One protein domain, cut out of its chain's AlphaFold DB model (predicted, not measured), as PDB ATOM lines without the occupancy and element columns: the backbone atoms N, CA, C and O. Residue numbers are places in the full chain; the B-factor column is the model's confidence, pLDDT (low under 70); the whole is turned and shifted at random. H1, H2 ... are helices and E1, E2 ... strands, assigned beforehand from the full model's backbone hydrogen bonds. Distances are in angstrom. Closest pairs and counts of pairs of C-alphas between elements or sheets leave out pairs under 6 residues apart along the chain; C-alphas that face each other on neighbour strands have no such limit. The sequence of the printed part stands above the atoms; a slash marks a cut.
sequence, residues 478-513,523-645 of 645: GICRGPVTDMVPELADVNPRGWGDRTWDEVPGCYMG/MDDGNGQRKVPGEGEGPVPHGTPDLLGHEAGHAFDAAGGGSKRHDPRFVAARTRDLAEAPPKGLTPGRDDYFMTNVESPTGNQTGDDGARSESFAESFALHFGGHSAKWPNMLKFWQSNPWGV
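What this domain is: This is residues 478 to 513 and 523 to 645 of the 645 residues of an uncharacterized protein of Aquabacterium sp. SJQ9 (UniProt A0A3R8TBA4). With little regular structure, the model centres on one helix, H4, with H1 crossing it on one side and H2 and H5 side by side on the other. Beyond H1 lie loops with strands E1 and E2. The 159 printed residues hold E1, E2, then H1 to H5, mostly helix, but named elements hold only 62. It is compact, radius of gyration of the C-alphas 15.8 A, spanning 40 by 38 by 31 A.

Where its parts are: H4, residues 608 to 624, runs 24.3 A from (34.333, -7.482, -39.584) to (13.227, -3.886, -51.047). H1 is 547 to 559, H2 568 to 579, H3 592 to 595, H5 632 to 639, E1 478 to 481, E2 509 to 512.

How they stand to each other: H4, the hub, touches H1 at a steep tilt of 56 degrees; closest C-alphas, Gly 549 and Ala 621, 4.0 A. E1 and E2 pair with no named strand. In H1, H2, H4 and H5 every O i to N i+4 pair is within hydrogen-bond range; H3 is too short.

The domain as a whole: Residues 514 to 522 are cut out, leaving 23.7 A between C-alphas 513 and 523. Residues 581 to 607 have pLDDT under 70.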
ATOM      1  N   GLY A 478      22.718  -9.626 -65.269       97.75
ATOM      2  CA  GLY A 478      22.729 -10.788 -66.148       97.75
ATOM      3  C   GLY A 478      21.738 -11.848 -65.671       97.75
ATOM      4  O   GLY A 478      21.737 -12.226 -64.506       97.75
ATOM      5  N   ILE A 479      20.884 -12.318 -66.571       98.06
ATOM      6  CA  ILE A 479      19.757 -13.196 -66.253       98.06
ATOM      7  C   ILE A 479      19.949 -14.507 -66.996       98.06
ATOM      8  O   ILE A 479      20.191 -14.489 -68.203       98.06
ATOM      9  N   CYS A 480      19.844 -15.624 -66.285       96.75
ATOM     10  CA  CYS A 480      20.049 -16.979 -66.798       96.75
ATOM     11  C   CYS A 480      18.960 -17.923 -66.267       96.75
ATOM     12  O   CYS A 480      18.188 -17.533 -65.390       96.75
ATOM     13  N   ARG A 481      18.847 -19.152 -66.790       95.12
ATOM     14  CA  ARG A 481      17.916 -20.144 -66.217       95.12
ATOM     15  C   ARG A 481      18.682 -21.101 -65.319       95.12
ATOM     16  O   ARG A 481      19.546 -21.838 -65.780       95.12
ATOM     17  N   GLY A 482      18.306 -21.142 -64.047       93.38
ATOM     18  CA  GLY A 482      18.931 -22.006 -63.056       93.38
ATOM     19  C   GLY A 482      20.248 -21.424 -62.533       93.38
ATOM     20  O   GLY A 482      20.232 -20.308 -62.026       93.38
ATOM     21  N   PRO A 483      21.362 -22.165 -62.564       95.62
ATOM     22  CA  PRO A 483      22.576 -21.771 -61.859       95.62
ATOM     23  C   PRO A 483      23.395 -20.703 -62.592       95.62
ATOM     24  O   PRO A 483      23.271 -20.505 -63.803       95.62
ATOM     25  N   VAL A 484      24.325 -20.079 -61.864       96.62
ATOM     26  CA  VAL A 484      25.309 -19.114 -62.385       96.62
ATOM     27  C   VAL A 484      26.091 -19.675 -63.580       96.62
ATOM     28  O   VAL A 484      26.443 -18.919 -64.489       96.62
ATOM     29  N   THR A 485      26.341 -20.989 -63.635       96.12
ATOM     30  CA  THR A 485      27.099 -21.616 -64.733       96.12
ATOM     31  C   THR A 485      26.366 -21.633 -66.073       96.12
ATOM     32  O   THR A 485      27.031 -21.740 -67.102       96.12
ATOM     33  N   ASP A 486      25.046 -21.405 -66.100       94.38
ATOM     34  CA  ASP A 486      24.297 -21.162 -67.345       94.38
ATOM     35  C   ASP A 486      24.773 -19.871 -68.039       94.38
ATOM     36  O   ASP A 486      24.861 -19.805 -69.265       94.38
ATOM     37  N   MET A 487      25.151 -18.848 -67.263       94.75
ATOM     38  CA  MET A 487      25.733 -17.605 -67.781       94.75
ATOM     39  C   MET A 487      27.264 -17.621 -67.806       94.75
ATOM     40  O   MET A 487      27.874 -16.962 -68.653       94.75
ATOM     41  N   VAL A 488      27.893 -18.327 -66.866       96.06
ATOM     42  CA  VAL A 488      29.344 -18.300 -66.648       96.06
ATOM     43  C   VAL A 488      29.900 -19.727 -66.624       96.06
ATOM     44  O   VAL A 488      30.273 -20.236 -65.564       96.06
ATOM     45  N   PRO A 489      29.995 -20.391 -67.794       94.38
ATOM     46  CA  PRO A 489      30.388 -21.799 -67.871       94.38
ATOM     47  C   PRO A 489      31.803 -22.076 -67.353       94.38
ATOM     48  O   PRO A 489      32.122 -23.204 -66.991       94.38
ATOM     49  N   GLU A 490      32.670 -21.058 -67.276       92.88
ATOM     50  CA  GLU A 490      34.016 -21.196 -66.703       92.88
ATOM     51  C   GLU A 490      34.019 -21.589 -65.213       92.88
ATOM     52  O   GLU A 490      35.043 -22.070 -64.722       92.88
ATOM     53  N   LEU A 491      32.890 -21.411 -64.517       94.81
ATOM     54  CA  LEU A 491      32.699 -21.774 -63.114       94.81
ATOM     55  C   LEU A 491      32.142 -23.195 -62.915       94.81
ATOM     56  O   LEU A 491      31.980 -23.605 -61.768       94.81
ATOM     57  N   ALA A 492      31.884 -23.969 -63.978       93.06
ATOM     58  CA  ALA A 492      31.407 -25.343 -63.805       93.06
ATOM     59  C   ALA A 492      32.445 -26.207 -63.067       93.06
ATOM     60  O   ALA A 492      33.663 -26.084 -63.302       93.06
ATOM     61  N   ASP A 493      31.950 -27.050 -62.159       90.00
ATOM     62  CA  ASP A 493      32.712 -27.845 -61.189       90.00
ATOM     63  C   ASP A 493      33.589 -27.016 -60.221       90.00
ATOM     64  O   ASP A 493      34.498 -27.551 -59.586       90.00
ATOM     65  N   VAL A 494      33.379 -25.697 -60.111       92.38
ATOM     66  CA  VAL A 494      34.113 -24.848 -59.159       92.38
ATOM     67  C   VAL A 494      33.279 -24.666 -57.895       92.38
ATOM     68  O   VAL A 494      32.128 -24.243 -57.961       92.38
ATOM     69  N   ASN A 495      33.865 -24.942 -56.732       92.50
ATOM     70  CA  ASN A 495      33.224 -24.683 -55.445       92.50
ATOM     71  C   ASN A 495      33.177 -23.169 -55.163       92.50
ATOM     72  O   ASN A 495      34.238 -22.530 -55.105       92.50
ATOM     73  N   PRO A 496      31.988 -22.569 -54.971       89.62
ATOM     74  CA  PRO A 496      31.875 -21.208 -54.497       89.62
ATOM     75  C   PRO A 496      32.356 -21.140 -53.055       89.62
ATOM     76  O   PRO A 496      32.176 -22.049 -52.241       89.62
ATOM     77  N   ARG A 497      32.909 -19.990 -52.702       80.50
ATOM     78  CA  ARG A 497      33.203 -19.694 -51.311       80.50
ATOM     79  C   ARG A 497      31.900 -19.600 -50.506       80.50
ATOM     80  O   ARG A 497      30.975 -18.939 -50.952       80.50
ATOM     81  N   GLY A 498      31.857 -20.197 -49.313       76.06
ATOM     82  CA  GLY A 498      30.712 -20.087 -48.393       76.06
ATOM     83  C   GLY A 498      29.590 -21.103 -48.638       76.06
ATOM     84  O   GLY A 498      28.680 -21.202 -47.826       76.06
ATOM     85  N   TRP A 499      29.691 -21.923 -49.690       78.50
ATOM     86  CA  TRP A 499      28.655 -22.888 -50.083       78.50
ATOM     87  C   TRP A 499      28.988 -24.356 -49.738       78.50
ATOM     88  O   TRP A 499      28.339 -25.281 -50.223       78.50
ATOM     89  N   GLY A 500      29.983 -24.594 -48.875       84.06
ATOM     90  CA  GLY A 500      30.413 -25.944 -48.484       84.06
ATOM     91  C   GLY A 500      30.959 -26.752 -49.668       84.06
ATOM     92  O   GLY A 500      31.750 -26.238 -50.455       84.06
ATOM     93  N   ASP A 501      30.518 -28.007 -49.803       87.75
ATOM     94  CA  ASP A 501      30.952 -28.926 -50.870       87.75
ATOM     95  C   ASP A 501      30.206 -28.726 -52.208       87.75
ATOM     96  O   ASP A 501      30.436 -29.472 -53.159       87.75
ATOM     97  N   ARG A 502      29.321 -27.724 -52.296       89.00
ATOM     98  CA  ARG A 502      28.528 -27.405 -53.500       89.00
ATOM     99  C   ARG A 502      29.367 -26.723 -54.575       89.00
ATOM    100  O   ARG A 502      30.411 -26.142 -54.266       89.00
ATOM    101  N   THR A 503      28.896 -26.745 -55.821       94.38
ATOM    102  CA  THR A 503      29.541 -26.053 -56.953       94.38
ATOM    103  C   THR A 503      28.702 -24.873 -57.453       94.38
ATOM    104  O   THR A 503      27.522 -24.732 -57.124       94.38
ATOM    105  N   TRP A 504      29.293 -24.001 -58.278       95.44
ATOM    106  CA  TRP A 504      28.554 -22.934 -58.969       95.44
ATOM    107  C   TRP A 504      27.453 -23.465 -59.900       95.44
ATOM    108  O   TRP A 504      26.596 -22.682 -60.305       95.44
ATOM    109  N   ASP A 505      27.436 -24.770 -60.197       94.69
ATOM    110  CA  ASP A 505      26.378 -25.450 -60.958       94.69
ATOM    111  C   ASP A 505      25.044 -25.535 -60.213       94.69
ATOM    112  O   ASP A 505      24.037 -25.956 -60.780       94.69
ATOM    113  N   GLU A 506      25.021 -25.118 -58.951       94.06
ATOM    114  CA  GLU A 506      23.823 -25.133 -58.123       94.06
ATOM    115  C   GLU A 506      23.450 -23.736 -57.605       94.06
ATOM    116  O   GLU A 506      22.312 -23.510 -57.194       94.06
ATOM    117  N   VAL A 507      24.387 -22.781 -57.637       94.44
ATOM    118  CA  VAL A 507      24.199 -21.445 -57.059       94.44
ATOM    119  C   VAL A 507      23.297 -20.592 -57.957       94.44
ATOM    120  O   VAL A 507      23.646 -20.384 -59.120       94.44
ATOM    121  N   PRO A 508      22.168 -20.061 -57.449       95.38
ATOM    122  CA  PRO A 508      21.178 -19.365 -58.270       95.38
ATOM    123  C   PRO A 508      21.514 -17.895 -58.548       95.38
ATOM    124  O   PRO A 508      20.861 -17.280 -59.382       95.38
ATOM    125  N   GLY A 509      22.500 -17.298 -57.883       96.00
ATOM    126  CA  GLY A 509      22.884 -15.913 -58.137       96.00
ATOM    127  C   GLY A 509      24.209 -15.540 -57.491       96.00
ATOM    128  O   GLY A 509      24.675 -16.226 -56.585       96.00
ATOM    129  N   CYS A 510      24.842 -14.496 -58.021       96.38
ATOM    130  CA  CYS A 510      26.001 -13.855 -57.405       96.38
ATOM    131  C   CYS A 510      26.286 -12.486 -58.024       96.38
ATOM    132  O   CYS A 510      26.044 -12.257 -59.210       96.38
ATOM    133  N   TYR A 511      26.916 -11.595 -57.267       97.00
ATOM    134  CA  TYR A 511      27.605 -10.445 -57.836       97.00
ATOM    135  C   TYR A 511      29.046 -10.786 -58.252       97.00
ATOM    136  O   TYR A 511      29.930 -11.039 -57.433       97.00
ATOM    137  N   MET A 512      29.328 -10.717 -59.556       96.38
ATOM    138  CA  MET A 512      30.675 -10.858 -60.114       96.38
ATOM    139  C   MET A 512      31.332  -9.490 -60.315       96.38
ATOM    140  O   MET A 512      31.256  -8.901 -61.398       96.38
ATOM    141  N   GLY A 513      32.044  -9.003 -59.294       95.06
ATOM    142  CA  GLY A 513      32.702  -7.689 -59.324       95.06
ATOM    143  C   GLY A 513      33.666  -7.480 -60.501       95.06
ATOM    144  O   GLY A 513      33.664  -6.415 -61.114       95.06
ATOM    145  N   MET A 523      13.858 -19.741 -62.201       96.62
ATOM    146  CA  MET A 523      13.330 -21.103 -62.180       96.62
ATOM    147  C   MET A 523      11.880 -21.152 -62.667       96.62
ATOM    148  O   MET A 523      11.235 -20.119 -62.850       96.62
ATOM    149  N   ASP A 524      11.394 -22.366 -62.919       95.06
ATOM    150  CA  ASP A 524       9.972 -22.600 -63.170       95.06
ATOM    151  C   ASP A 524       9.212 -22.527 -61.840       95.06
ATOM    152  O   ASP A 524       9.704 -23.016 -60.818       95.06
ATOM    153  N   ASP A 525       8.037 -21.908 -61.828       94.94
ATOM    154  CA  ASP A 525       7.180 -21.831 -60.642       94.94
ATOM    155  C   ASP A 525       6.362 -23.112 -60.386       94.94
ATOM    156  O   ASP A 525       5.651 -23.195 -59.386       94.94
ATOM    157  N   GLY A 526       6.472 -24.112 -61.266       94.62
ATOM    158  CA  GLY A 526       5.683 -25.344 -61.274       94.62
ATOM    159  C   GLY A 526       4.445 -25.271 -62.174       94.62
ATOM    160  O   GLY A 526       3.838 -26.305 -62.450       94.62
ATOM    161  N   ASN A 527       4.089 -24.078 -62.660       95.56
ATOM    162  CA  ASN A 527       2.957 -23.822 -63.552       95.56
ATOM    163  C   ASN A 527       3.408 -23.415 -64.963       95.56
ATOM    164  O   ASN A 527       2.589 -22.957 -65.764       95.56
ATOM    165  N   GLY A 528       4.698 -23.559 -65.281       92.25
ATOM    166  CA  GLY A 528       5.265 -23.115 -66.550       92.25
ATOM    167  C   GLY A 528       5.549 -21.612 -66.614       92.25
ATOM    168  O   GLY A 528       5.863 -21.110 -67.696       92.25
ATOM    169  N   GLN A 529       5.426 -20.878 -65.500       95.44
ATOM    170  CA  GLN A 529       5.822 -19.473 -65.418       95.44
ATOM    171  C   GLN A 529       7.241 -19.344 -64.862       95.44
ATOM    172  O   GLN A 529       7.758 -20.223 -64.173       95.44
ATOM    173  N   ARG A 530       7.898 -18.225 -65.183       96.56
ATOM    174  CA  ARG A 530       9.259 -17.935 -64.727       96.56
ATOM    175  C   ARG A 530       9.222 -17.087 -63.464       96.56
ATOM    176  O   ARG A 530       8.501 -16.095 -63.410       96.56
ATOM    177  N   LYS A 531      10.050 -17.435 -62.481       97.06
ATOM    178  CA  LYS A 531      10.254 -16.653 -61.254       97.06
ATOM    179  C   LYS A 531      11.727 -16.599 -60.863       97.06
ATOM    180  O   LYS A 531      12.495 -17.489 -61.224       97.06
ATOM    181  N   VAL A 532      12.109 -15.588 -60.091       97.00
ATOM    182  CA  VAL A 532      13.362 -15.617 -59.320       97.00
ATOM    183  C   VAL A 532      13.119 -16.476 -58.071       97.00
ATOM    184  O   VAL A 532      12.061 -16.311 -57.456       97.00
ATOM    185  N   PRO A 533      14.031 -17.396 -57.706       95.56
ATOM    186  CA  PRO A 533      13.923 -18.180 -56.479       95.56
ATOM    187  C   PRO A 533      13.713 -17.289 -55.244       95.56
ATOM    188  O   PRO A 533      14.392 -16.275 -55.077       95.56
ATOM    189  N   GLY A 534      12.732 -17.641 -54.411       92.44
ATOM    190  CA  GLY A 534      12.536 -17.035 -53.092       92.44
ATOM    191  C   GLY A 534      13.339 -17.735 -51.989       92.44
ATOM    192  O   GLY A 534      14.070 -18.692 -52.239       92.44
ATOM    193  N   GLU A 535      13.158 -17.287 -50.742       88.38
ATOM    194  CA  GLU A 535      13.757 -17.925 -49.557       88.38
ATOM    195  C   GLU A 535      13.474 -19.437 -49.544       88.38
ATOM    196  O   GLU A 535      12.321 -19.870 -49.598       88.38
ATOM    197  N   GLY A 536      14.530 -20.246 -49.451       87.69
ATOM    198  CA  GLY A 536      14.411 -21.703 -49.405       87.69
ATOM    199  C   GLY A 536      14.118 -22.385 -50.751       87.69
ATOM    200  O   GLY A 536      13.963 -23.607 -50.775       87.69
ATOM    201  N   GLU A 537      14.054 -21.641 -51.858       91.94
ATOM    202  CA  GLU A 537      13.795 -22.166 -53.204       91.94
ATOM    203  C   GLU A 537      15.071 -22.240 -54.069       91.94
ATOM    204  O   GLU A 537      16.145 -21.784 -53.681       91.94
ATOM    205  N   GLY A 538      14.942 -22.813 -55.271       88.31
ATOM    206  CA  GLY A 538      16.032 -23.003 -56.236       88.31
ATOM    207  C   GLY A 538      16.598 -24.431 -56.249       88.31
ATOM    208  O   GLY A 538      16.203 -25.257 -55.424       88.31
ATOM    209  N   PRO A 539      17.511 -24.756 -57.190       84.94
ATOM    210  CA  PRO A 539      18.204 -26.054 -57.213       84.94
ATOM    211  C   PRO A 539      18.908 -26.338 -55.885       84.94
ATOM    212  O   PRO A 539      18.915 -27.460 -55.380       84.94
ATOM    213  N   VAL A 540      19.446 -25.271 -55.308       84.50
ATOM    214  CA  VAL A 540      20.044 -25.230 -53.993       84.50
ATOM    215  C   VAL A 540      19.372 -24.082 -53.226       84.50
ATOM    216  O   VAL A 540      19.502 -22.928 -53.638       84.50
ATOM    217  N   PRO A 541      18.658 -24.383 -52.123       86.62
ATOM    218  CA  PRO A 541      18.004 -23.373 -51.297       86.62
ATOM    219  C   PRO A 541      18.979 -22.296 -50.809       86.62
ATOM    220  O   PRO A 541      20.028 -22.637 -50.253       86.62
ATOM    221  N   HIS A 542      18.615 -21.022 -50.976       84.38
ATOM    222  CA  HIS A 542      19.319 -19.878 -50.388       84.38
ATOM    223  C   HIS A 542      18.548 -19.279 -49.203       84.38
ATOM    224  O   HIS A 542      17.328 -19.421 -49.099       84.38
ATOM    225  N   GLY A 543      19.269 -18.609 -48.298       82.50
ATOM    226  CA  GLY A 543      18.703 -18.045 -47.066       82.50
ATOM    227  C   GLY A 543      18.113 -16.637 -47.193       82.50
ATOM    228  O   GLY A 543      17.353 -16.235 -46.318       82.50
ATOM    229  N   THR A 544      18.445 -15.897 -48.256       86.75
ATOM    230  CA  THR A 544      17.972 -14.515 -48.431       86.75
ATOM    231  C   THR A 544      16.506 -14.462 -48.896       86.75
ATOM    232  O   THR A 544      16.108 -15.291 -49.722       86.75
ATOM    233  N   PRO A 545      15.687 -13.510 -48.409       87.69
ATOM    234  CA  PRO A 545      14.298 -13.356 -48.837       87.69
ATOM    235  C   PRO A 545      14.137 -12.685 -50.204       87.69
ATOM    236  O   PRO A 545      13.065 -12.784 -50.800       87.69
ATOM    237  N   ASP A 546      15.174 -12.013 -50.707       93.00
ATOM    238  CA  ASP A 546      15.181 -11.396 -52.035       93.00
ATOM    239  C   ASP A 546      16.570 -11.572 -52.668       93.00
ATOM    240  O   ASP A 546      17.480 -10.782 -52.420       93.00
ATOM    241  N   LEU A 547      16.733 -12.629 -53.475       94.81
ATOM    242  CA  LEU A 547      18.006 -12.966 -54.125       94.81
ATOM    243  C   LEU A 547      18.546 -11.801 -54.960       94.81
ATOM    244  O   LEU A 547      19.711 -11.432 -54.845       94.81
ATOM    245  N   LEU A 548      17.690 -11.198 -55.784       97.31
ATOM    246  CA  LEU A 548      18.076 -10.074 -56.628       97.31
ATOM    247  C   LEU A 548      18.475  -8.864 -55.780       97.31
ATOM    248  O   LEU A 548      19.482  -8.221 -56.074       97.31
ATOM    249  N   GLY A 549      17.703  -8.563 -54.735       96.38
ATOM    250  CA  GLY A 549      18.024  -7.513 -53.776       96.38
ATOM    251  C   GLY A 549      19.383  -7.732 -53.110       96.38
ATOM    252  O   GLY A 549      20.187  -6.805 -53.065       96.38
ATOM    253  N   HIS A 550      19.673  -8.954 -52.658       95.50
ATOM    254  CA  HIS A 550      20.932  -9.298 -51.995       95.50
ATOM    255  C   HIS A 550      22.129  -9.064 -52.922       95.50
ATOM    256  O   HIS A 550      23.025  -8.274 -52.614       95.50
ATOM    257  N   GLU A 551      22.108  -9.658 -54.115       97.25
ATOM    258  CA  GLU A 551      23.219  -9.525 -55.059       97.25
ATOM    259  C   GLU A 551      23.369  -8.091 -55.593       97.25
ATOM    260  O   GLU A 551      24.484  -7.588 -55.773       97.25
ATOM    261  N   ALA A 552      22.256  -7.380 -55.795       97.88
ATOM    262  CA  ALA A 552      22.286  -5.964 -56.142       97.88
ATOM    263  C   ALA A 552      22.824  -5.092 -55.000       97.88
ATOM    264  O   ALA A 552      23.464  -4.079 -55.277       97.88
ATOM    265  N   GLY A 553      22.626  -5.480 -53.740       96.81
ATOM    266  CA  GLY A 553      23.194  -4.805 -52.576       96.81
ATOM    267  C   GLY A 553      24.724  -4.852 -52.574       96.81
ATOM    268  O   GLY A 553      25.365  -3.806 -52.437       96.81
ATOM    269  N   HIS A 554      25.310  -6.028 -52.836       96.75
ATOM    270  CA  HIS A 554      26.761  -6.175 -53.047       96.75
ATOM    271  C   HIS A 554      27.257  -5.280 -54.184       96.75
ATOM    272  O   HIS A 554      28.241  -4.544 -54.044       96.75
ATOM    273  N   ALA A 555      26.540  -5.283 -55.308       97.69
ATOM    274  CA  ALA A 555      26.894  -4.469 -56.461       97.69
ATOM    275  C   ALA A 555      26.771  -2.961 -56.199       97.69
ATOM    276  O   ALA A 555      27.598  -2.175 -56.666       97.69
ATOM    277  N   PHE A 556      25.764  -2.547 -55.433       97.44
ATOM    278  CA  PHE A 556      25.510  -1.153 -55.093       97.44
ATOM    279  C   PHE A 556      26.565  -0.604 -54.129       97.44
ATOM    280  O   PHE A 556      27.017   0.537 -54.293       97.44
ATOM    281  N   ASP A 557      27.023  -1.404 -53.164       96.88
ATOM    282  CA  ASP A 557      28.182  -1.060 -52.337       96.88
ATOM    283  C   ASP A 557      29.447  -0.915 -53.199       96.88
ATOM    284  O   ASP A 557      30.111   0.129 -53.173       96.88
ATOM    285  N   ALA A 558      29.718  -1.903 -54.058       95.94
ATOM    286  CA  ALA A 558      30.867  -1.907 -54.963       95.94
ATOM    287  C   ALA A 558      30.871  -0.725 -55.950       95.94
ATOM    288  O   ALA A 558      31.928  -0.145 -56.204       95.94
ATOM    289  N   ALA A 559      29.704  -0.291 -56.439       94.88
ATOM    290  CA  ALA A 559      29.556   0.904 -57.274       94.88
ATOM    291  C   ALA A 559      30.037   2.191 -56.569       94.88
ATOM    292  O   ALA A 559      30.450   3.143 -57.224       94.88
ATOM    293  N   GLY A 560      30.034   2.219 -55.229       90.75
ATOM    294  CA  GLY A 560      30.634   3.289 -54.418       90.75
ATOM    295  C   GLY A 560      32.058   2.998 -53.945       90.75
ATOM    296  O   GLY A 560      32.489   3.590 -52.956       90.75
ATOM    297  N   GLY A 561      32.758   2.047 -54.567       90.50
ATOM    298  CA  GLY A 561      34.091   1.610 -54.151       90.50
ATOM    299  C   GLY A 561      34.114   0.826 -52.834       90.50
ATOM    300  O   GLY A 561      35.146   0.819 -52.170       90.50
ATOM    301  N   GLY A 562      32.994   0.219 -52.421       88.25
ATOM    302  CA  GLY A 562      32.884  -0.522 -51.156       88.25
ATOM    303  C   GLY A 562      32.777   0.368 -49.913       88.25
ATOM    304  O   GLY A 562      32.976  -0.086 -48.792       88.25
ATOM    305  N   SER A 563      32.527   1.667 -50.092       91.81
ATOM    306  CA  SER A 563      32.472   2.626 -48.984       91.81
ATOM    307  C   SER A 563      31.128   2.648 -48.252       91.81
ATOM    308  O   SER A 563      31.063   3.139 -47.123       91.81
ATOM    309  N   LYS A 564      30.051   2.116 -48.846       94.75
ATOM    310  CA  LYS A 564      28.693   2.234 -48.291       94.75
ATOM    311  C   LYS A 564      28.516   1.345 -47.066       94.75
ATOM    312  O   LYS A 564      27.992   1.813 -46.056       94.75
ATOM    313  N   ARG A 565      29.063   0.126 -47.092       94.06
ATOM    314  CA  ARG A 565      29.130  -0.762 -45.912       94.06
ATOM    315  C   ARG A 565      29.992  -0.212 -44.763       94.06
ATOM    316  O   ARG A 565      29.930  -0.710 -43.639       94.06
ATOM    317  N   HIS A 566      30.797   0.818 -45.029       95.00
ATOM    318  CA  HIS A 566      31.617   1.522 -44.042       95.00
ATOM    319  C   HIS A 566      31.023   2.858 -43.585       95.00
ATOM    320  O   HIS A 566      31.620   3.515 -42.730       95.00
ATOM    321  N   ASP A 567      29.866   3.269 -44.117       95.69
ATOM    322  CA  ASP A 567      29.211   4.507 -43.702       95.69
ATOM    323  C   ASP A 567      28.948   4.463 -42.183       95.69
ATOM    324  O   ASP A 567      28.315   3.516 -41.698       95.69
ATOM    325  N   PRO A 568      29.400   5.463 -41.401       96.25
ATOM    326  CA  PRO A 568      29.235   5.452 -39.950       96.25
ATOM    327  C   PRO A 568      27.779   5.304 -39.495       96.25
ATOM    328  O   PRO A 568      27.525   4.746 -38.430       96.25
ATOM    329  N   ARG A 569      26.813   5.775 -40.295       96.44
ATOM    330  CA  ARG A 569      25.378   5.639 -40.010       96.44
ATOM    331  C   ARG A 569      24.918   4.195 -40.196       96.44
ATOM    332  O   ARG A 569      24.191   3.699 -39.338       96.44
ATOM    333  N   PHE A 570      25.372   3.525 -41.257       95.44
ATOM    334  CA  PHE A 570      25.104   2.101 -41.481       95.44
ATOM    335  C   PHE A 570      25.728   1.256 -40.367       95.44
ATOM    336  O   PHE A 570      25.030   0.480 -39.717       95.44
ATOM    337  N   VAL A 571      27.017   1.464 -40.073       94.12
ATOM    338  CA  VAL A 571      27.721   0.725 -39.014       94.12
ATOM    339  C   VAL A 571      27.031   0.929 -37.665       94.12
ATOM    340  O   VAL A 571      26.760  -0.047 -36.973       94.12
ATOM    341  N   ALA A 572      26.666   2.166 -37.309       95.00
ATOM    342  CA  ALA A 572      25.958   2.443 -36.061       95.00
ATOM    343  C   ALA A 572      24.588   1.751 -35.990       95.00
ATOM    344  O   ALA A 572      24.231   1.219 -34.939       95.00
ATOM    345  N   ALA A 573      23.825   1.744 -37.086       93.56
ATOM    346  CA  ALA A 573      22.546   1.049 -37.140       93.56
ATOM    347  C   ALA A 573      22.732  -0.476 -37.003       93.56
ATOM    348  O   ALA A 573      22.028  -1.092 -36.204       93.56
ATOM    349  N   ARG A 574      23.741  -1.059 -37.670       91.00
ATOM    350  CA  ARG A 574      24.074  -2.495 -37.603       91.00
ATOM    351  C   ARG A 574      24.473  -2.890 -36.191       91.00
ATOM    352  O   ARG A 574      23.962  -3.861 -35.650       91.00
ATOM    353  N   THR A 575      25.368  -2.122 -35.573       89.62
ATOM    354  CA  THR A 575      25.841  -2.384 -34.211       89.62
ATOM    355  C   THR A 575      24.705  -2.334 -33.191       89.62
ATOM    356  O   THR A 575      24.696  -3.154 -32.278       89.62
ATOM    357  N   ARG A 576      23.740  -1.414 -33.333       90.94
ATOM    358  CA  ARG A 576      22.567  -1.356 -32.440       90.94
ATOM    359  C   ARG A 576      21.675  -2.578 -32.599       90.94
ATOM    360  O   ARG A 576      21.363  -3.225 -31.610       90.94
ATOM    361  N   ASP A 577      21.345  -2.915 -33.839       88.19
ATOM    362  CA  ASP A 577      20.534  -4.087 -34.159       88.19
ATOM    363  C   ASP A 577      21.181  -5.402 -33.674       88.19
ATOM    364  O   ASP A 577      20.482  -6.281 -33.178       88.19
ATOM    365  N   LEU A 578      22.515  -5.522 -33.721       84.06
ATOM    366  CA  LEU A 578      23.248  -6.663 -33.146       84.06
ATOM    367  C   LEU A 578      23.284  -6.657 -31.604       84.06
ATOM    368  O   LEU A 578      23.325  -7.719 -30.984       84.06
ATOM    369  N   ALA A 579      23.301  -5.479 -30.973       85.25
ATOM    370  CA  ALA A 579      23.378  -5.338 -29.517       85.25
ATOM    371  C   ALA A 579      22.026  -5.545 -28.811       85.25
ATOM    372  O   ALA A 579      22.002  -5.938 -27.645       85.25
ATOM    373  N   GLU A 580      20.904  -5.309 -29.495       79.38
ATOM    374  CA  GLU A 580      19.544  -5.349 -28.930       79.38
ATOM    375  C   GLU A 580      18.979  -6.781 -28.716       79.38
ATOM    376  O   GLU A 580      17.778  -6.948 -28.502       79.38
ATOM    377  N   ALA A 581      19.861  -7.797 -28.640       54.03
ATOM    378  CA  ALA A 581      19.583  -9.245 -28.627       54.03
ATOM    379  C   ALA A 581      18.939  -9.733 -29.944       54.03
ATOM    380  O   ALA A 581      18.350  -8.918 -30.649       54.03
ATOM    381  N   PRO A 582      19.049 -11.033 -30.313       56.78
ATOM    382  CA  PRO A 582      18.501 -11.550 -31.566       56.78
ATOM    383  C   PRO A 582      17.092 -11.005 -31.795       56.78
ATOM    384  O   PRO A 582      16.218 -11.296 -30.965       56.78
ATOM    385  N   PRO A 583      16.841 -10.211 -32.854       53.75
ATOM    386  CA  PRO A 583      15.489  -9.788 -33.147       53.75
ATOM    387  C   PRO A 583      14.579 -11.012 -33.125       53.75
ATOM    388  O   PRO A 583      14.948 -12.075 -33.634       53.75
ATOM    389  N   LYS A 584      13.416 -10.904 -32.469       43.66
ATOM    390  CA  LYS A 584      12.446 -12.007 -32.392       43.66
ATOM    391  C   LYS A 584      12.257 -12.596 -33.793       43.66
ATOM    392  O   LYS A 584      11.724 -11.924 -34.672       43.66
ATOM    393  N   GLY A 585      12.686 -13.844 -33.978       49.06
ATOM    394  CA  GLY A 585      12.624 -14.525 -35.267       49.06
ATOM    395  C   GLY A 585      13.952 -14.697 -35.999       49.06
ATOM    396  O   GLY A 585      13.877 -15.066 -37.171       49.06
ATOM    397  N   LEU A 586      15.119 -14.486 -35.360       52.72
ATOM    398  CA  LEU A 586      16.373 -15.011 -35.912       52.72
ATOM    399  C   LEU A 586      16.270 -16.533 -36.064       52.72
ATOM    400  O   LEU A 586      16.030 -17.238 -35.082       52.72
ATOM    401  N   THR A 587      16.436 -17.034 -37.282       53.28
ATOM    402  CA  THR A 587      16.522 -18.468 -37.561       53.28
ATOM    403  C   THR A 587      18.011 -18.821 -37.621       53.28
ATOM    404  O   THR A 587      18.693 -18.338 -38.526       53.28
ATOM    405  N   PRO A 588      18.546 -19.623 -36.677       54.34
ATOM    406  CA  PRO A 588      19.933 -20.089 -36.733       54.34
ATOM    407  C   PRO A 588      20.243 -20.725 -38.093       54.34
ATOM    408  O   PRO A 588      19.440 -21.519 -38.589       54.34
ATOM    409  N   GLY A 589      21.364 -20.349 -38.709       60.22
ATOM    410  CA  GLY A 589      21.728 -20.744 -40.074       60.22
ATOM    411  C   GLY A 589      21.169 -19.841 -41.183       60.22
ATOM    412  O   GLY A 589      21.761 -19.788 -42.255       60.22
ATOM    413  N   ARG A 590      20.070 -19.104 -40.944       56.38
ATOM    414  CA  ARG A 590      19.506 -18.130 -41.903       56.38
ATOM    415  C   ARG A 590      20.047 -16.727 -41.684       56.38
ATOM    416  O   ARG A 590      20.407 -16.068 -42.640       56.38
ATOM    417  N   ASP A 591      20.076 -16.256 -40.440       59.75
ATOM    418  CA  ASP A 591      20.470 -14.875 -40.122       59.75
ATOM    419  C   ASP A 591      21.935 -14.774 -39.650       59.75
ATOM    420  O   ASP A 591      22.393 -13.733 -39.170       59.75
ATOM    421  N   ASP A 592      22.686 -15.865 -39.819       62.22
ATOM    422  CA  ASP A 592      24.109 -15.969 -39.497       62.22
ATOM    423  C   ASP A 592      24.956 -14.980 -40.328       62.22
ATOM    424  O   ASP A 592      26.026 -14.567 -39.868       62.22
ATOM    425  N   TYR A 593      24.441 -14.516 -41.477       60.97
ATOM    426  CA  TYR A 593      25.026 -13.467 -42.331       60.97
ATOM    427  C   TYR A 593      25.215 -12.122 -41.605       60.97
ATOM    428  O   TYR A 593      26.155 -11.378 -41.886       60.97
ATOM    429  N   PHE A 594      24.364 -11.804 -40.619       62.28
ATOM    430  CA  PHE A 594      24.523 -10.598 -39.797       62.28
ATOM    431  C   PHE A 594      25.565 -10.772 -38.682       62.28
ATOM    432  O   PHE A 594      26.184  -9.797 -38.245       62.28
ATOM    433  N   MET A 595      25.737 -12.011 -38.212       57.72
ATOM    434  CA  MET A 595      26.287 -12.333 -36.892       57.72
ATOM    435  C   MET A 595      27.673 -12.985 -36.936       57.72
ATOM    436  O   MET A 595      28.405 -12.914 -35.948       57.72
ATOM    437  N   THR A 596      28.048 -13.653 -38.027       53.88
ATOM    438  CA  THR A 596      29.221 -14.533 -38.007       53.88
ATOM    439  C   THR A 596      30.486 -13.873 -38.557       53.88
ATOM    440  O   THR A 596      30.542 -13.359 -39.666       53.88
ATOM    441  N   ASN A 597      31.577 -13.996 -37.794       50.59
ATOM    442  CA  ASN A 597      32.957 -13.849 -38.281       50.59
ATOM    443  C   ASN A 597      33.397 -15.060 -39.144       50.59
ATOM    444  O   ASN A 597      34.595 -15.271 -39.340       50.59
ATOM    445  N   VAL A 598      32.455 -15.918 -39.561       48.78
ATOM    446  CA  VAL A 598      32.690 -17.322 -39.938       48.78
ATOM    447  C   VAL A 598      32.098 -17.637 -41.309       48.78
ATOM    448  O   VAL A 598      31.640 -18.744 -41.559       48.78
ATOM    449  N   GLU A 599      32.181 -16.714 -42.260       46.59
ATOM    450  CA  GLU A 599      32.056 -17.092 -43.668       46.59
ATOM    451  C   GLU A 599      33.393 -17.600 -44.203       46.59
ATOM    452  O   GLU A 599      34.078 -16.968 -45.014       46.59
ATOM    453  N   SER A 600      33.795 -18.750 -43.662       43.69
ATOM    454  CA  SER A 600      34.539 -19.821 -44.326       43.69
ATOM    455  C   SER A 600      35.547 -20.479 -43.371       43.69
ATOM    456  O   SER A 600      36.417 -19.784 -42.835       43.69
ATOM    457  N   PRO A 601      35.569 -21.822 -43.258       42.75
ATOM    458  CA  PRO A 601      36.717 -22.543 -42.703       42.75
ATOM    459  C   PRO A 601      38.023 -22.324 -43.501       42.75
ATOM    460  O   PRO A 601      39.090 -22.713 -43.039       42.75
ATOM    461  N   THR A 602      37.974 -21.671 -44.673       46.44
ATOM    462  CA  THR A 602      39.135 -21.371 -45.537       46.44
ATOM    463  C   THR A 602      39.783 -19.992 -45.319       46.44
ATOM    464  O   THR A 602      40.719 -19.646 -46.034       46.44
ATOM    465  N   GLY A 603      39.338 -19.188 -44.342       45.34
ATOM    466  CA  GLY A 603      40.128 -18.065 -43.798       45.34
ATOM    467  C   GLY A 603      40.129 -16.716 -44.546       45.34
ATOM    468  O   GLY A 603      40.488 -15.708 -43.943       45.34
ATOM    469  N   ASN A 604      39.679 -16.617 -45.802       45.25
ATOM    470  CA  ASN A 604      39.980 -15.453 -46.672       45.25
ATOM    471  C   ASN A 604      39.025 -14.223 -46.604       45.25
ATOM    472  O   ASN A 604      39.090 -13.351 -47.457       45.25
ATOM    473  N   GLN A 605      38.078 -14.155 -45.666       48.69
ATOM    474  CA  GLN A 605      37.235 -12.980 -45.275       48.69
ATOM    475  C   GLN A 605      36.835 -13.207 -43.808       48.69
ATOM    476  O   GLN A 605      35.705 -12.985 -43.387       48.69
ATOM    477  N   THR A 606      37.764 -13.753 -43.029       51.09
ATOM    478  CA  THR A 606      37.590 -13.790 -41.587       51.09
ATOM    479  C   THR A 606      37.761 -12.354 -41.100       51.09
ATOM    480  O   THR A 606      38.822 -11.754 -41.263       51.09
ATOM    481  N   GLY A 607      36.686 -11.744 -40.601       68.12
ATOM    482  CA  GLY A 607      36.741 -10.396 -40.038       68.12
ATOM    483  C   GLY A 607      35.508  -9.538 -40.299       68.12
ATOM    484  O   GLY A 607      34.637  -9.860 -41.102       68.12
ATOM    485  N   ASP A 608      35.473  -8.401 -39.613       78.56
ATOM    486  CA  ASP A 608      34.333  -7.482 -39.584       78.56
ATOM    487  C   ASP A 608      34.012  -6.842 -40.952       78.56
ATOM    488  O   ASP A 608      32.907  -6.353 -41.149       78.56
ATOM    489  N   ASP A 609      34.934  -6.827 -41.926       84.88
ATOM    490  CA  ASP A 609      34.622  -6.318 -43.276       84.88
ATOM    491  C   ASP A 609      33.704  -7.252 -44.076       84.88
ATOM    492  O   ASP A 609      32.702  -6.794 -44.617       84.88
ATOM    493  N   GLY A 610      33.991  -8.561 -44.093       82.06
ATOM    494  CA  GLY A 610      33.138  -9.545 -44.769       82.06
ATOM    495  C   GLY A 610      31.733  -9.555 -44.171       82.06
ATOM    496  O   GLY A 610      30.755  -9.349 -44.883       82.06
ATOM    497  N   ALA A 611      31.646  -9.630 -42.840       81.75
ATOM    498  CA  ALA A 611      30.371  -9.588 -42.128       81.75
ATOM    499  C   ALA A 611      29.583  -8.287 -42.383       81.75
ATOM    500  O   ALA A 611      28.356  -8.312 -42.476       81.75
ATOM    501  N   ARG A 612      30.260  -7.135 -42.519       89.31
ATOM    502  CA  ARG A 612      29.603  -5.869 -42.890       89.31
ATOM    503  C   ARG A 612      29.126  -5.860 -44.337       89.31
ATOM    504  O   ARG A 612      28.058  -5.306 -44.573       89.31
ATOM    505  N   SER A 613      29.881  -6.443 -45.269       90.44
ATOM    506  CA  SER A 613      29.477  -6.564 -46.675       90.44
ATOM    507  C   SER A 613      28.197  -7.385 -46.805       90.44
ATOM    508  O   SER A 613      27.222  -6.897 -47.370       90.44
ATOM    509  N   GLU A 614      28.152  -8.568 -46.192       88.06
ATOM    510  CA  GLU A 614      26.958  -9.423 -46.211       88.06
ATOM    511  C   GLU A 614      25.776  -8.778 -45.479       88.06
ATOM    512  O   GLU A 614      24.669  -8.728 -46.008       88.06
ATOM    513  N   SER A 615      26.005  -8.177 -44.303       90.06
ATOM    514  CA  SER A 615      24.950  -7.435 -43.589       90.06
ATOM    515  C   SER A 615      24.386  -6.284 -44.428       90.06
ATOM    516  O   SER A 615      23.198  -5.974 -44.342       90.06
ATOM    517  N   PHE A 616      25.235  -5.614 -45.213       93.75
ATOM    518  CA  PHE A 616      24.812  -4.532 -46.092       93.75
ATOM    519  C   PHE A 616      23.902  -5.067 -47.196       93.75
ATOM    520  O   PHE A 616      22.770  -4.596 -47.311       93.75
ATOM    521  N   ALA A 617      24.369  -6.076 -47.936       94.00
ATOM    522  CA  ALA A 617      23.621  -6.728 -49.006       94.00
ATOM    523  C   ALA A 617      22.285  -7.301 -48.517       94.00
ATOM    524  O   ALA A 617      21.234  -7.015 -49.089       94.00
ATOM    525  N   GLU A 618      22.298  -8.011 -47.393       91.75
ATOM    526  CA  GLU A 618      21.097  -8.614 -46.825       91.75
ATOM    527  C   GLU A 618      20.113  -7.558 -46.309       91.75
ATOM    528  O   GLU A 618      18.912  -7.645 -46.558       91.75
ATOM    529  N   SER A 619      20.589  -6.498 -45.643       92.69
ATOM    530  CA  SER A 619      19.702  -5.406 -45.215       92.69
ATOM    531  C   SER A 619      19.090  -4.644 -46.399       92.69
ATOM    532  O   SER A 619      17.944  -4.202 -46.309       92.69
ATOM    533  N   PHE A 620      19.820  -4.529 -47.514       94.69
ATOM    534  CA  PHE A 620      19.329  -3.955 -48.766       94.69
ATOM    535  C   PHE A 620      18.240  -4.850 -49.382       94.69
ATOM    536  O   PHE A 620      17.159  -4.358 -49.716       94.69
ATOM    537  N   ALA A 621      18.460  -6.168 -49.428       93.75
ATOM    538  CA  ALA A 621      17.466  -7.159 -49.847       93.75
ATOM    539  C   ALA A 621      16.189  -7.085 -49.000       93.75
ATOM    540  O   ALA A 621      15.078  -6.991 -49.519       93.75
ATOM    541  N   LEU A 622      16.340  -7.042 -47.674       91.81
ATOM    542  CA  LEU A 622      15.235  -6.929 -46.726       91.81
ATOM    543  C   LEU A 622      14.462  -5.617 -46.875       91.81
ATOM    544  O   LEU A 622      13.267  -5.575 -46.571       91.81
ATOM    545  N   HIS A 623      15.119  -4.520 -47.257       93.62
ATOM    546  CA  HIS A 623      14.455  -3.238 -47.485       93.62
ATOM    547  C   HIS A 623      13.511  -3.325 -48.680       93.62
ATOM    548  O   HIS A 623      12.315  -3.067 -48.531       93.62
ATOM    549  N   PHE A 624      14.014  -3.791 -49.820       90.75
ATOM    550  CA  PHE A 624      13.227  -3.886 -51.047       90.75
ATOM    551  C   PHE A 624      12.238  -5.050 -51.071       90.75
ATOM    552  O   PHE A 624      11.160  -4.921 -51.648       90.75
ATOM    553  N   GLY A 625      12.541  -6.141 -50.369       88.81
ATOM    554  CA  GLY A 625      11.607  -7.239 -50.139       88.81
ATOM    555  C   GLY A 625      10.485  -6.899 -49.149       88.81
ATOM    556  O   GLY A 625       9.559  -7.685 -48.986       88.81
ATOM    557  N   GLY A 626      10.534  -5.748 -48.463       89.00
ATOM    558  CA  GLY A 626       9.520  -5.367 -47.470       89.00
ATOM    559  C   GLY A 626       9.610  -6.146 -46.148       89.00
ATOM    560  O   GLY A 626       8.645  -6.211 -45.388       89.00
ATOM    561  N   HIS A 627      10.777  -6.718 -45.845       85.44
ATOM    562  CA  HIS A 627      11.031  -7.579 -44.683       85.44
ATOM    563  C   HIS A 627      11.912  -6.928 -43.598       85.44
ATOM    564  O   HIS A 627      12.200  -7.542 -42.569       85.44
ATOM    565  N   SER A 628      12.289  -5.658 -43.771       85.38
ATOM    566  CA  SER A 628      13.165  -4.906 -42.854       85.38
ATOM    567  C   SER A 628      12.612  -4.678 -41.442       85.38
ATOM    568  O   SER A 628      13.365  -4.292 -40.555       85.38
ATOM    569  N   ALA A 629      11.324  -4.928 -41.180       86.81
ATOM    570  CA  ALA A 629      10.725  -4.720 -39.854       86.81
ATOM    571  C   ALA A 629      11.388  -5.547 -38.733       86.81
ATOM    572  O   ALA A 629      11.282  -5.179 -37.563       86.81
ATOM    573  N   LYS A 630      12.086  -6.636 -39.084       79.69
ATOM    574  CA  LYS A 630      12.875  -7.442 -38.142       79.69
ATOM    575  C   LYS A 630      14.129  -6.718 -37.635       79.69
ATOM    576  O   LYS A 630      14.612  -7.061 -36.567       79.69
ATOM    577  N   TRP A 631      14.627  -5.715 -38.355       86.81
ATOM    578  CA  TRP A 631      15.859  -4.987 -38.050       86.81
ATOM    579  C   TRP A 631      15.551  -3.486 -37.961       86.81
ATOM    580  O   TRP A 631      15.684  -2.754 -38.944       86.81
ATOM    581  N   PRO A 632      15.013  -3.009 -36.823       91.31
ATOM    582  CA  PRO A 632      14.396  -1.689 -36.739       91.31
ATOM    583  C   PRO A 632      15.385  -0.537 -36.947       91.31
ATOM    584  O   PRO A 632      14.975   0.516 -37.445       91.31
ATOM    585  N   ASN A 633      16.663  -0.688 -36.582       93.19
ATOM    586  CA  ASN A 633      17.654   0.357 -36.833       93.19
ATOM    587  C   ASN A 633      18.096   0.362 -38.304       93.19
ATOM    588  O   ASN A 633      18.197   1.445 -38.883       93.19
ATOM    589  N   MET A 634      18.267  -0.805 -38.934       93.06
ATOM    590  CA  MET A 634      18.464  -0.926 -40.386       93.06
ATOM    591  C   MET A 634      17.287  -0.362 -41.181       93.06
ATOM    592  O   MET A 634      17.489   0.402 -42.122       93.06
ATOM    593  N   LEU A 635      16.049  -0.660 -40.779       92.94
ATOM    594  CA  LEU A 635      14.852  -0.107 -41.411       92.94
ATOM    595  C   LEU A 635      14.876   1.425 -41.385       92.94
ATOM    596  O   LEU A 635      14.662   2.058 -42.416       92.94
ATOM    597  N   LYS A 636      15.171   2.025 -40.224       95.06
ATOM    598  CA  LYS A 636      15.300   3.485 -40.088       95.06
ATOM    599  C   LYS A 636      16.435   4.042 -40.941       95.06
ATOM    600  O   LYS A 636      16.287   5.123 -41.504       95.06
ATOM    601  N   PHE A 637      17.557   3.328 -41.027       95.00
ATOM    602  CA  PHE A 637      18.680   3.712 -41.874       95.00
ATOM    603  C   PHE A 637      18.243   3.807 -43.341       95.00
ATOM    604  O   PHE A 637      18.401   4.872 -43.937       95.00
ATOM    605  N   TRP A 638      17.608   2.770 -43.888       94.62
ATOM    606  CA  TRP A 638      17.131   2.782 -45.272       94.62
ATOM    607  C   TRP A 638      16.011   3.808 -45.501       94.62
ATOM    608  O   TRP A 638      16.076   4.575 -46.451       94.62
ATOM    609  N   GLN A 639      15.060   3.949 -44.570       93.12
ATOM    610  CA  GLN A 639      14.004   4.975 -44.639       93.12
ATOM    611  C   GLN A 639      14.528   6.416 -44.589       93.12
ATOM    612  O   GLN A 639      13.858   7.327 -45.075       93.12
ATOM    613  N   SER A 640      15.715   6.646 -44.014       92.06
ATOM    614  CA  SER A 640      16.365   7.963 -44.046       92.06
ATOM    615  C   SER A 640      16.880   8.344 -45.438       92.06
ATOM    616  O   SER A 640      17.313   9.479 -45.635       92.06
ATOM    617  N   ASN A 641      16.803   7.407 -46.389       82.50
ATOM    618  CA  ASN A 641      17.146   7.568 -47.790       82.50
ATOM    619  C   ASN A 641      18.548   8.192 -47.994       82.50
ATOM    620  O   ASN A 641      18.701   9.251 -48.612       82.50
ATOM    621  N   PRO A 642      19.616   7.573 -47.449       79.00
ATOM    622  CA  PRO A 642      20.950   8.171 -47.447       79.00
ATOM    623  C   PRO A 642      21.571   8.294 -48.847       79.00
ATOM    624  O   PRO A 642      22.500   9.085 -49.015       79.00
ATOM    625  N   TRP A 643      21.075   7.537 -49.833       87.12
ATOM    626  CA  TRP A 643      21.642   7.451 -51.187       87.12
ATOM    627  C   TRP A 643      20.612   7.528 -52.315       87.12
ATOM    628  O   TRP A 643      20.906   7.146 -53.443       87.12
ATOM    629  N   GLY A 644      19.403   8.012 -52.044       80.75
ATOM    630  CA  GLY A 644      18.313   7.911 -53.014       80.75
ATOM    631  C   GLY A 644      17.583   6.564 -53.008       80.75
ATOM    632  O   GLY A 644      16.736   6.366 -53.873       80.75
ATOM    633  N   VAL A 645      17.936   5.673 -52.078       78.25
ATOM    634  CA  VAL A 645      17.380   4.331 -51.858       78.25
ATOM    635  C   VAL A 645      16.066   4.410 -51.098       78.25
ATOM    636  O   VAL A 645      16.045   5.100 -50.051       78.25
TER     637      VAL A 645